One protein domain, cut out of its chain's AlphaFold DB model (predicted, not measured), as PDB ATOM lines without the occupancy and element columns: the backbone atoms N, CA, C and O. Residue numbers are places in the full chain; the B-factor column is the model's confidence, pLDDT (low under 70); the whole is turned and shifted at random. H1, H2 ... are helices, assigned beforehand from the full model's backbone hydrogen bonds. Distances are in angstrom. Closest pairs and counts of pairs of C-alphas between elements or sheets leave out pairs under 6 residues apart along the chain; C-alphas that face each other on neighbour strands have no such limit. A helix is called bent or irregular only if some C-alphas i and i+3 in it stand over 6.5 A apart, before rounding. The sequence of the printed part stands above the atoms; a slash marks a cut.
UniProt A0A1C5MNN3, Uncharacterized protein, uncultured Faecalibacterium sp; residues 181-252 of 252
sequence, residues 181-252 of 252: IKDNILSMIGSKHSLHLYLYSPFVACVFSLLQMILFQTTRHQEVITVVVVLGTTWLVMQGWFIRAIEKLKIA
ATOM      1  N   ILE A 181     242.805 147.691 164.003       69.06
ATOM      2  CA  ILE A 181     242.459 146.335 164.423       69.06
ATOM      3  C   ILE A 181     243.756 145.527 164.466       69.06
ATOM      4  O   ILE A 181     244.508 145.520 163.495       69.06
ATOM      5  N   LYS A 182     244.016 144.849 165.589       74.38
ATOM      6  CA  LYS A 182     245.167 143.952 165.740       74.38
ATOM      7  C   LYS A 182     245.173 142.894 164.629       74.38
ATOM      8  O   LYS A 182     244.120 142.339 164.301       74.38
ATOM      9  N   ASP A 183     246.355 142.586 164.102       72.69
ATOM     10  CA  ASP A 183     246.564 141.562 163.075       72.69
ATOM     11  C   ASP A 183     246.340 140.152 163.638       72.69
ATOM     12  O   ASP A 183     247.261 139.404 163.953       72.69
ATOM     13  N   ASN A 184     245.069 139.794 163.788       81.19
ATOM     14  CA  ASN A 184     244.618 138.450 164.113       81.19
ATOM     15  C   ASN A 184     244.123 137.752 162.837       81.19
ATOM     16  O   ASN A 184     243.710 138.406 161.876       81.19
ATOM     17  N   ILE A 185     244.062 136.416 162.855       76.69
ATOM     18  CA  ILE A 185     243.564 135.598 161.731       76.69
ATOM     19  C   ILE A 185     242.180 136.079 161.259       76.69
ATOM     20  O   ILE A 185     241.953 136.229 160.063       76.69
ATOM     21  N   LEU A 186     241.284 136.424 162.190       76.31
ATOM     22  CA  LEU A 186     239.960 136.993 161.895       76.31
ATOM     23  C   LEU A 186     240.025 138.332 161.139       76.31
ATOM     24  O   LEU A 186     239.279 138.535 160.183       76.31
ATOM     25  N   SER A 187     240.940 139.226 161.528       76.88
ATOM     26  CA  SER A 187     241.160 140.512 160.849       76.88
ATOM     27  C   SER A 187     241.696 140.301 159.426       76.88
ATOM     28  O   SER A 187     241.241 140.933 158.468       76.88
ATOM     29  N   MET A 188     242.605 139.337 159.254       76.69
ATOM     30  CA  MET A 188     243.134 138.952 157.945       76.69
ATOM     31  C   MET A 188     242.049 138.361 157.034       76.69
ATOM     32  O   MET A 188     241.956 138.736 155.865       76.69
ATOM     33  N   ILE A 189     241.200 137.475 157.566       78.50
ATOM     34  CA  ILE A 189     240.066 136.902 156.832       78.50
ATOM     35  C   ILE A 189     239.098 138.014 156.400       78.50
ATOM     36  O   ILE A 189     238.739 138.098 155.225       78.50
ATOM     37  N   GLY A 190     238.721 138.912 157.312       74.12
ATOM     38  CA  GLY A 190     237.814 140.018 157.001       74.12
ATOM     39  C   GLY A 190     238.371 140.982 155.947       74.12
ATOM     40  O   GLY A 190     237.658 141.374 155.023       74.12
ATOM     41  N   SER A 191     239.655 141.330 156.035       72.44
ATOM     42  CA  SER A 191     240.279 142.311 155.135       72.44
ATOM     43  C   SER A 191     240.599 141.759 153.743       72.44
ATOM     44  O   SER A 191     240.367 142.449 152.751       72.44
ATOM     45  N   LYS A 192     241.115 140.527 153.646       74.75
ATOM     46  CA  LYS A 192     241.579 139.945 152.372       74.75
ATOM     47  C   LYS A 192     240.573 139.001 151.723       74.75
ATOM     48  O   LYS A 192     240.574 138.859 150.502       74.75
ATOM     49  N   HIS A 193     239.719 138.357 152.516       76.81
ATOM     50  CA  HIS A 193     238.910 137.229 152.061       76.81
ATOM     51  C   HIS A 193     237.397 137.452 152.145       76.81
ATOM     52  O   HIS A 193     236.664 136.630 151.608       76.81
ATOM     53  N   SER A 194     236.909 138.553 152.724       76.25
ATOM     54  CA  SER A 194     235.466 138.825 152.889       76.25
ATOM     55  C   SER A 194     234.652 138.702 151.598       76.25
ATOM     56  O   SER A 194     233.633 138.015 151.575       76.25
ATOM     57  N   LEU A 195     235.123 139.299 150.499       77.19
ATOM     58  CA  LEU A 195     234.451 139.184 149.202       77.19
ATOM     59  C   LEU A 195     234.433 137.735 148.694       77.19
ATOM     60  O   LEU A 195     233.435 137.276 148.147       77.19
ATOM     61  N   HIS A 196     235.538 137.013 148.867       77.94
ATOM     62  CA  HIS A 196     235.651 135.627 148.423       77.94
ATOM     63  C   HIS A 196     234.754 134.707 149.255       77.94
ATOM     64  O   HIS A 196     234.025 133.903 148.685       77.94
ATOM     65  N   LEU A 197     234.726 134.878 150.577       80.31
ATOM     66  CA  LEU A 197     233.811 134.159 151.463       80.31
ATOM     67  C   LEU A 197     232.362 134.319 151.014       80.31
ATOM     68  O   LEU A 197     231.657 133.324 150.891       80.31
ATOM     69  N   TYR A 198     231.943 135.546 150.707       77.56
ATOM     70  CA  TYR A 198     230.589 135.804 150.227       77.56
ATOM     71  C   TYR A 198     230.311 135.135 148.870       77.56
ATOM     72  O   TYR A 198     229.247 134.562 148.656       77.56
ATOM     73  N   LEU A 199     231.258 135.202 147.929       77.56
ATOM     74  CA  LEU A 199     231.060 134.646 146.589       77.56
ATOM     75  C   LEU A 199     231.014 133.115 146.580       77.56
ATOM     76  O   LEU A 199     230.263 132.546 145.795       77.56
ATOM     77  N   TYR A 200     231.799 132.448 147.426       79.19
ATOM     78  CA  TYR A 200     231.923 130.988 147.400       79.19
ATOM     79  C   TYR A 200     231.082 130.273 148.455       79.19
ATOM     80  O   TYR A 200     230.864 129.070 148.312       79.19
ATOM     81  N   SER A 201     230.563 130.972 149.471       81.31
ATOM     82  CA  SER A 201     229.707 130.341 150.481       81.31
ATOM     83  C   SER A 201     228.491 129.628 149.888       81.31
ATOM     84  O   SER A 201     228.219 128.512 150.335       81.31
ATOM     85  N   PRO A 202     227.813 130.129 148.833       80.44
ATOM     86  CA  PRO A 202     226.675 129.411 148.267       80.44
ATOM     87  C   PRO A 202     227.111 128.170 147.495       80.44
ATOM     88  O   PRO A 202     226.356 127.210 147.415       80.44
ATOM     89  N   PHE A 203     228.339 128.153 146.964       80.44
ATOM     90  CA  PHE A 203     228.876 126.980 146.273       80.44
ATOM     91  C   PHE A 203     229.128 125.857 147.274       80.44
ATOM     92  O   PHE A 203     228.680 124.732 147.076       80.44
ATOM     93  N   VAL A 204     229.775 126.189 148.393       81.81
ATOM     94  CA  VAL A 204     229.987 125.259 149.504       81.81
ATOM     95  C   VAL A 204     228.644 124.791 150.068       81.81
ATOM     96  O   VAL A 204     228.451 123.590 150.240       81.81
ATOM     97  N   ALA A 205     227.686 125.704 150.262       81.38
ATOM     98  CA  ALA A 205     226.325 125.365 150.674       81.38
ATOM     99  C   ALA A 205     225.664 124.373 149.715       81.38
ATOM    100  O   ALA A 205     225.171 123.341 150.154       81.38
ATOM    101  N   CYS A 206     225.721 124.636 148.410       79.88
ATOM    102  CA  CYS A 206     225.148 123.768 147.390       79.88
ATOM    103  C   CYS A 206     225.770 122.365 147.416       79.88
ATOM    104  O   CYS A 206     225.035 121.379 147.415       79.88
ATOM    105  N   VAL A 207     227.100 122.259 147.519       82.50
ATOM    106  CA  VAL A 207     227.798 120.967 147.622       82.50
ATOM    107  C   VAL A 207     227.365 120.203 148.875       82.50
ATOM    108  O   VAL A 207     227.019 119.028 148.778       82.50
ATOM    109  N   PHE A 208     227.328 120.855 150.040       80.75
ATOM    110  CA  PHE A 208     226.898 120.200 151.278       80.75
ATOM    111  C   PHE A 208     225.420 119.803 151.251       80.75
ATOM    112  O   PHE A 208     225.088 118.711 151.706       80.75
ATOM    113  N   SER A 209     224.543 120.627 150.677       75.81
ATOM    114  CA  SER A 209     223.132 120.279 150.490       75.81
ATOM    115  C   SER A 209     222.962 119.088 149.546       75.81
ATOM    116  O   SER A 209     222.184 118.186 149.845       75.81
ATOM    117  N   LEU A 210     223.723 119.020 148.448       78.19
ATOM    118  CA  LEU A 210     223.719 117.863 147.548       78.19
ATOM    119  C   LEU A 210     224.202 116.593 148.259       78.19
ATOM    120  O   LEU A 210     223.539 115.562 148.180       78.19
ATOM    121  N   LEU A 211     225.316 116.670 148.995       80.69
ATOM    122  CA  LEU A 211     225.838 115.544 149.775       80.69
ATOM    123  C   LEU A 211     224.834 115.074 150.830       80.69
ATOM    124  O   LEU A 211     224.604 113.874 150.955       80.69
ATOM    125  N   GLN A 212     224.196 116.002 151.549       77.94
ATOM    126  CA  GLN A 212     223.158 115.672 152.523       77.94
ATOM    127  C   GLN A 212     221.999 114.925 151.858       77.94
ATOM    128  O   GLN A 212     221.525 113.919 152.383       77.94
ATOM    129  N   MET A 213     221.551 115.399 150.698       74.19
ATOM    130  CA  MET A 213     220.444 114.776 149.983       74.19
ATOM    131  C   MET A 213     220.791 113.390 149.445       74.19
ATOM    132  O   MET A 213     219.952 112.496 149.523       74.19
ATOM    133  N   ILE A 214     222.013 113.191 148.949       78.06
ATOM    134  CA  ILE A 214     222.480 111.887 148.462       78.06
ATOM    135  C   ILE A 214     222.626 110.893 149.621       78.06
ATOM    136  O   ILE A 214     222.182 109.754 149.503       78.06
ATOM    137  N   LEU A 215     223.231 111.316 150.735       78.69
ATOM    138  CA  LEU A 215     223.583 110.427 151.847       78.69
ATOM    139  C   LEU A 215     222.416 110.151 152.799       78.69
ATOM    140  O   LEU A 215     222.260 109.028 153.266       78.69
ATOM    141  N   PHE A 216     221.612 111.169 153.104       76.50
ATOM    142  CA  PHE A 216     220.614 111.104 154.174       76.50
ATOM    143  C   PHE A 216     219.177 111.301 153.686       76.50
ATOM    144  O   PHE A 216     218.253 111.138 154.481       76.50
ATOM    145  N   GLN A 217     218.975 111.686 152.417       72.69
ATOM    146  CA  GLN A 217     217.657 111.952 151.817       72.69
ATOM    147  C   GLN A 217     216.746 112.850 152.679       72.69
ATOM    148  O   GLN A 217     215.521 112.765 152.624       72.69
ATOM    149  N   THR A 218     217.337 113.724 153.494       67.38
ATOM    150  CA  THR A 218     216.621 114.576 154.444       67.38
ATOM    151  C   THR A 218     217.130 116.003 154.367       67.38
ATOM    152  O   THR A 218     218.281 116.242 154.017       67.38
ATOM    153  N   THR A 219     216.269 116.950 154.727       64.88
ATOM    154  CA  THR A 219     216.612 118.363 154.938       64.88
ATOM    155  C   THR A 219     216.691 118.720 156.426       64.88
ATOM    156  O   THR A 219     216.928 119.877 156.772       64.88
ATOM    157  N   ARG A 220     216.508 117.742 157.330       63.56
ATOM    158  CA  ARG A 220     216.626 117.953 158.781       63.56
ATOM    159  C   ARG A 220     218.053 118.385 159.147       63.56
ATOM    160  O   ARG A 220     219.011 117.913 158.544       63.56
ATOM    161  N   HIS A 221     218.179 119.257 160.152       68.94
ATOM    162  CA  HIS A 221     219.447 119.823 160.658       68.94
ATOM    163  C   HIS A 221     220.123 120.892 159.776       68.94
ATOM    164  O   HIS A 221     221.352 120.961 159.714       68.94
ATOM    165  N   GLN A 222     219.349 121.784 159.145       68.88
ATOM    166  CA  GLN A 222     219.917 122.928 158.407       68.88
ATOM    167  C   GLN A 222     220.837 123.821 159.256       68.88
ATOM    168  O   GLN A 222     221.782 124.402 158.725       68.88
ATOM    169  N   GLU A 223     220.622 123.897 160.571       76.44
ATOM    170  CA  GLU A 223     221.477 124.656 161.493       76.44
ATOM    171  C   GLU A 223     222.918 124.126 161.507       76.44
ATOM    172  O   GLU A 223     223.871 124.886 161.335       76.44
ATOM    173  N   VAL A 224     223.081 122.803 161.618       77.38
ATOM    174  CA  VAL A 224     224.395 122.144 161.611       77.38
ATOM    175  C   VAL A 224     225.082 122.359 160.267       77.38
ATOM    176  O   VAL A 224     226.268 122.677 160.212       77.38
ATOM    177  N   ILE A 225     224.327 122.258 159.174       76.25
ATOM    178  CA  ILE A 225     224.851 122.480 157.824       76.25
ATOM    179  C   ILE A 225     225.301 123.917 157.643       76.25
ATOM    180  O   ILE A 225     226.361 124.146 157.079       76.25
ATOM    181  N   THR A 226     224.555 124.881 158.172       77.06
ATOM    182  CA  THR A 226     224.938 126.293 158.112       77.06
ATOM    183  C   THR A 226     226.291 126.513 158.792       77.06
ATOM    184  O   THR A 226     227.173 127.147 158.213       77.06
ATOM    185  N   VAL A 227     226.510 125.915 159.968       82.75
ATOM    186  CA  VAL A 227     227.807 125.976 160.664       82.75
ATOM    187  C   VAL A 227     228.914 125.312 159.840       82.75
ATOM    188  O   VAL A 227     229.978 125.902 159.644       82.75
ATOM    189  N   VAL A 228     228.664 124.114 159.305       82.94
ATOM    190  CA  VAL A 228     229.633 123.378 158.477       82.94
ATOM    191  C   VAL A 228     229.979 124.147 157.203       82.94
ATOM    192  O   VAL A 228     231.141 124.191 156.813       82.94
ATOM    193  N   VAL A 229     229.009 124.813 156.579       81.38
ATOM    194  CA  VAL A 229     229.217 125.651 155.396       81.38
ATOM    195  C   VAL A 229     230.082 126.854 155.737       81.38
ATOM    196  O   VAL A 229     231.015 127.149 154.992       81.38
ATOM    197  N   VAL A 230     229.833 127.534 156.859       82.00
ATOM    198  CA  VAL A 230     230.660 128.672 157.288       82.00
ATOM    199  C   VAL A 230     232.102 128.226 157.533       82.00
ATOM    200  O   VAL A 230     233.034 128.840 157.002       82.00
ATOM    201  N   LEU A 231     232.299 127.130 158.270       83.88
ATOM    202  CA  LEU A 231     233.627 126.584 158.550       83.88
ATOM    203  C   LEU A 231     234.322 126.092 157.276       83.88
ATOM    204  O   LEU A 231     235.474 126.441 157.030       83.88
ATOM    205  N   GLY A 232     233.610 125.346 156.432       82.69
ATOM    206  CA  GLY A 232     234.115 124.802 155.176       82.69
ATOM    207  C   GLY A 232     234.483 125.893 154.175       82.69
ATOM    208  O   GLY A 232     235.552 125.835 153.574       82.69
ATOM    209  N   THR A 233     233.655 126.934 154.048       81.06
ATOM    210  CA  THR A 233     233.956 128.088 153.187       81.06
ATOM    211  C   THR A 233     235.170 128.842 153.709       81.06
ATOM    212  O   THR A 233     236.057 129.184 152.933       81.06
ATOM    213  N   THR A 234     235.250 129.058 155.024       81.38
ATOM    214  CA  THR A 234     236.402 129.730 155.640       81.38
ATOM    215  C   THR A 234     237.684 128.942 155.406       81.38
ATOM    216  O   THR A 234     238.668 129.500 154.923       81.38
ATOM    217  N   TRP A 235     237.652 127.631 155.649       83.94
ATOM    218  CA  TRP A 235     238.777 126.738 155.404       83.94
ATOM    219  C   TRP A 235     239.230 126.764 153.945       83.94
ATOM    220  O   TRP A 235     240.422 126.916 153.681       83.94
ATOM    221  N   LEU A 236     238.285 126.652 153.009       81.06
ATOM    222  CA  LEU A 236     238.534 126.614 151.571       81.06
ATOM    223  C   LEU A 236     239.143 127.928 151.065       81.06
ATOM    224  O   LEU A 236     240.130 127.904 150.333       81.06
ATOM    225  N   VAL A 237     238.620 129.072 151.512       77.38
ATOM    226  CA  VAL A 237     239.129 130.395 151.120       77.38
ATOM    227  C   VAL A 237     240.511 130.691 151.722       77.38
ATOM    228  O   VAL A 237     241.300 131.402 151.102       77.38
ATOM    229  N   MET A 238     240.838 130.111 152.881       79.06
ATOM    230  CA  MET A 238     242.169 130.218 153.494       79.06
ATOM    231  C   MET A 238     243.245 129.370 152.796       79.06
ATOM    232  O   MET A 238     244.433 129.559 153.061       79.06
ATOM    233  N   GLN A 239     242.876 128.452 151.897       80.56
ATOM    234  CA  GLN A 239     243.861 127.617 151.217       80.56
ATOM    235  C   GLN A 239     244.639 128.398 150.150       80.56
ATOM    236  O   GLN A 239     244.077 128.936 149.194       80.56
ATOM    237  N   GLY A 240     245.973 128.361 150.233       70.56
ATOM    238  CA  GLY A 240     246.850 129.040 149.273       70.56
ATOM    239  C   GLY A 240     246.729 128.532 147.828       70.56
ATOM    240  O   GLY A 240     247.059 129.253 146.888       70.56
ATOM    241  N   TRP A 241     246.263 127.299 147.605       77.56
ATOM    242  CA  TRP A 241     245.978 126.796 146.253       77.56
ATOM    243  C   TRP A 241     244.686 127.388 145.680       77.56
ATOM    244  O   TRP A 241     244.638 127.687 144.490       77.56
ATOM    245  N   PHE A 242     243.676 127.619 146.519       69.50
ATOM    246  CA  PHE A 242     242.399 128.191 146.107       69.50
ATOM    247  C   PHE A 242     242.565 129.659 145.709       69.50
ATOM    248  O   PHE A 242     242.093 130.075 144.655       69.50
ATOM    249  N   ILE A 243     243.352 130.415 146.481       66.19
ATOM    250  CA  ILE A 243     243.727 131.795 146.142       66.19
ATOM    251  C   ILE A 243     244.453 131.840 144.790       66.19
ATOM    252  O   ILE A 243     244.071 132.617 143.918       66.19
ATOM    253  N   ARG A 244     245.434 130.952 144.571       68.00
ATOM    254  CA  ARG A 244     246.159 130.854 143.292       68.00
ATOM    255  C   ARG A 244     245.257 130.438 142.127       68.00
ATOM    256  O   ARG A 244     245.430 130.936 141.018       68.00
ATOM    257  N   ALA A 245     244.288 129.554 142.355       68.69
ATOM    258  CA  ALA A 245     243.302 129.169 141.346       68.69
ATOM    259  C   ALA A 245     242.371 130.340 140.985       68.69
ATOM    260  O   ALA A 245     242.092 130.560 139.808       68.69
ATOM    261  N   ILE A 246     241.952 131.143 141.969       64.00
ATOM    262  CA  ILE A 246     241.162 132.361 141.743       64.00
ATOM    263  C   ILE A 246     241.973 133.423 141.008       64.00
ATOM    264  O   ILE A 246     241.451 134.076 140.109       64.00
ATOM    265  N   GLU A 247     243.235 133.623 141.378       64.25
ATOM    266  CA  GLU A 247     244.121 134.542 140.664       64.25
ATOM    267  C   GLU A 247     244.329 134.100 139.219       64.25
ATOM    268  O   GLU A 247     244.314 134.940 138.325       64.25
ATOM    269  N   LYS A 248     244.403 132.788 138.964       63.50
ATOM    270  CA  LYS A 248     244.407 132.250 137.601       63.50
ATOM    271  C   LYS A 248     243.081 132.455 136.866       63.50
ATOM    272  O   LYS A 248     243.091 132.751 135.680       63.50
ATOM    273  N   LEU A 249     241.944 132.376 137.556       55.09
ATOM    274  CA  LEU A 249     240.628 132.737 137.008       55.09
ATOM    275  C   LEU A 249     240.456 134.254 136.793       55.09
ATOM    276  O   LEU A 249     239.585 134.668 136.033       55.09
ATOM    277  N   LYS A 250     241.281 135.091 137.438       50.75
ATOM    278  CA  LYS A 250     241.408 136.532 137.159       50.75
ATOM    279  C   LYS A 250     242.288 136.830 135.931       50.75
ATOM    280  O   LYS A 250     242.502 138.007 135.648       50.75
ATOM    281  N   ILE A 251     242.809 135.822 135.219       34.47
ATOM    282  CA  ILE A 251     243.665 136.037 134.046       34.47
ATOM    283  C   ILE A 251     242.805 136.389 132.826       34.47
ATOM    284  O   ILE A 251     241.942 135.615 132.414       34.47
ATOM    285  N   ALA A 252     243.150 137.550 132.260       36.47
ATOM    286  CA  ALA A 252     242.524 138.333 131.190       36.47
ATOM    287  C   ALA A 252     241.412 139.281 131.650       36.47
ATOM    288  O   ALA A 252     240.347 138.823 132.129       36.47
TER     289      ALA A 252
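AT A GLANCE: This is residues 181 to 252 of the 252 residues of an uncharacterized protein of uncultured Faecalibacterium sp (UniProt A0A1C5MNN3). The model has the outline of a T: the long arm H1b and helix H2 make the stem, H2 folding back over H1b at a steep slant, and the short arm H1a and helix H3 reach away from one end of that stem to opposite sides as the two halves of the crossbar. The turn of residues 217 to 221 closes the other end of the stem, and residues 247 to 252 stick out at the tip of the H3 half. The printed part has 72 residues, with three named helices in the order H1, H2, H3 and no named strand; the class is all helix. It is loose, with a radius of gyration of the C-alphas of 14.4 A, and flat, spanning 40 by 34 by 16 A.

IN THESE COORDINATES: The longest helix is H1, residues 185 to 216, which by its hydrogen bonds was assigned as one helix but is bent: C-alphas 192 and 195 are 7.8 A apart, against about 5 A in a regular helix. Its arm H1b, residues 195 to 216, measures 31.7 A from first to last C-alpha and ends with C-alpha 216 at (220.614, 111.104, 154.174). H1b is itself irregular, with C-alphas 199 and 202 7.0 A apart, and has a kink of 29 degrees near residue 202. The other arm, H1a, holds residues 185 to 192, is 10.5 A long and begins with C-alpha 185 at (243.564, 135.598, 161.731). Residues 193 and 194 belong to neither arm. H2, residues 222 to 237, is 21.9 A long from first to last C-alpha. H3, residues 240 to 249, is 14.2 A long and ends with C-alpha 249 at (240.628, 132.737, 137.008).

HOW THE PARTS SIT: H1b and H2 touch, with 17 pairs of C-alphas within 8 A. Their closest C-alphas are those of Ser 201 and Thr 233, 5.5 A apart, and their centres are 8.2 A apart. They run opposite ways at a steep tilt of 49 degrees, the line of the irregular arm H1b being a rough one. H1a stands at a steep tilt of 66 degrees to H1b; the two arms are near each other, with 5 pairs of C-alphas within 10 A and no pair within 8 A. H1a and H2 are apart, but only just, with their closest C-alphas at 8.1 A. H2 and H3 are close but not clearly touching, with 2 pairs of C-alphas within 8 A. Their closest C-alphas are those of Leu 236 and Phe 242, 6.9 A apart, and their lines are about perpendicular, at 79 degrees. H3 is apart from both H1a and H1b. In H1a, H2 and H3 every O i to N i+4 pair is within hydrogen-bond range, and in H1b 16 of 18 are.

THE WHOLE: The two C-alphas farthest apart are those of Lys 182 and Gln 217, at 44.4 A, while the first and last printed C-alphas, of Ile 181 and Ala 252, are 34.2 A apart. The printed part has no cut and ends at residue 252, the chain's last residue. The link from H1 to H2, with 5 residues, and the link from H2 to H3, with 2 residues, are both tight. Residues 247 to 252, of which 247 to 249 belong to H3, stand free. The mean pLDDT of the printed part is 74.4; 17 residues are under 70, namely residue 181, residues 218 to 222 and residues 242 to 252. The mean pLDDT is 67 for H3 and 80 for H2.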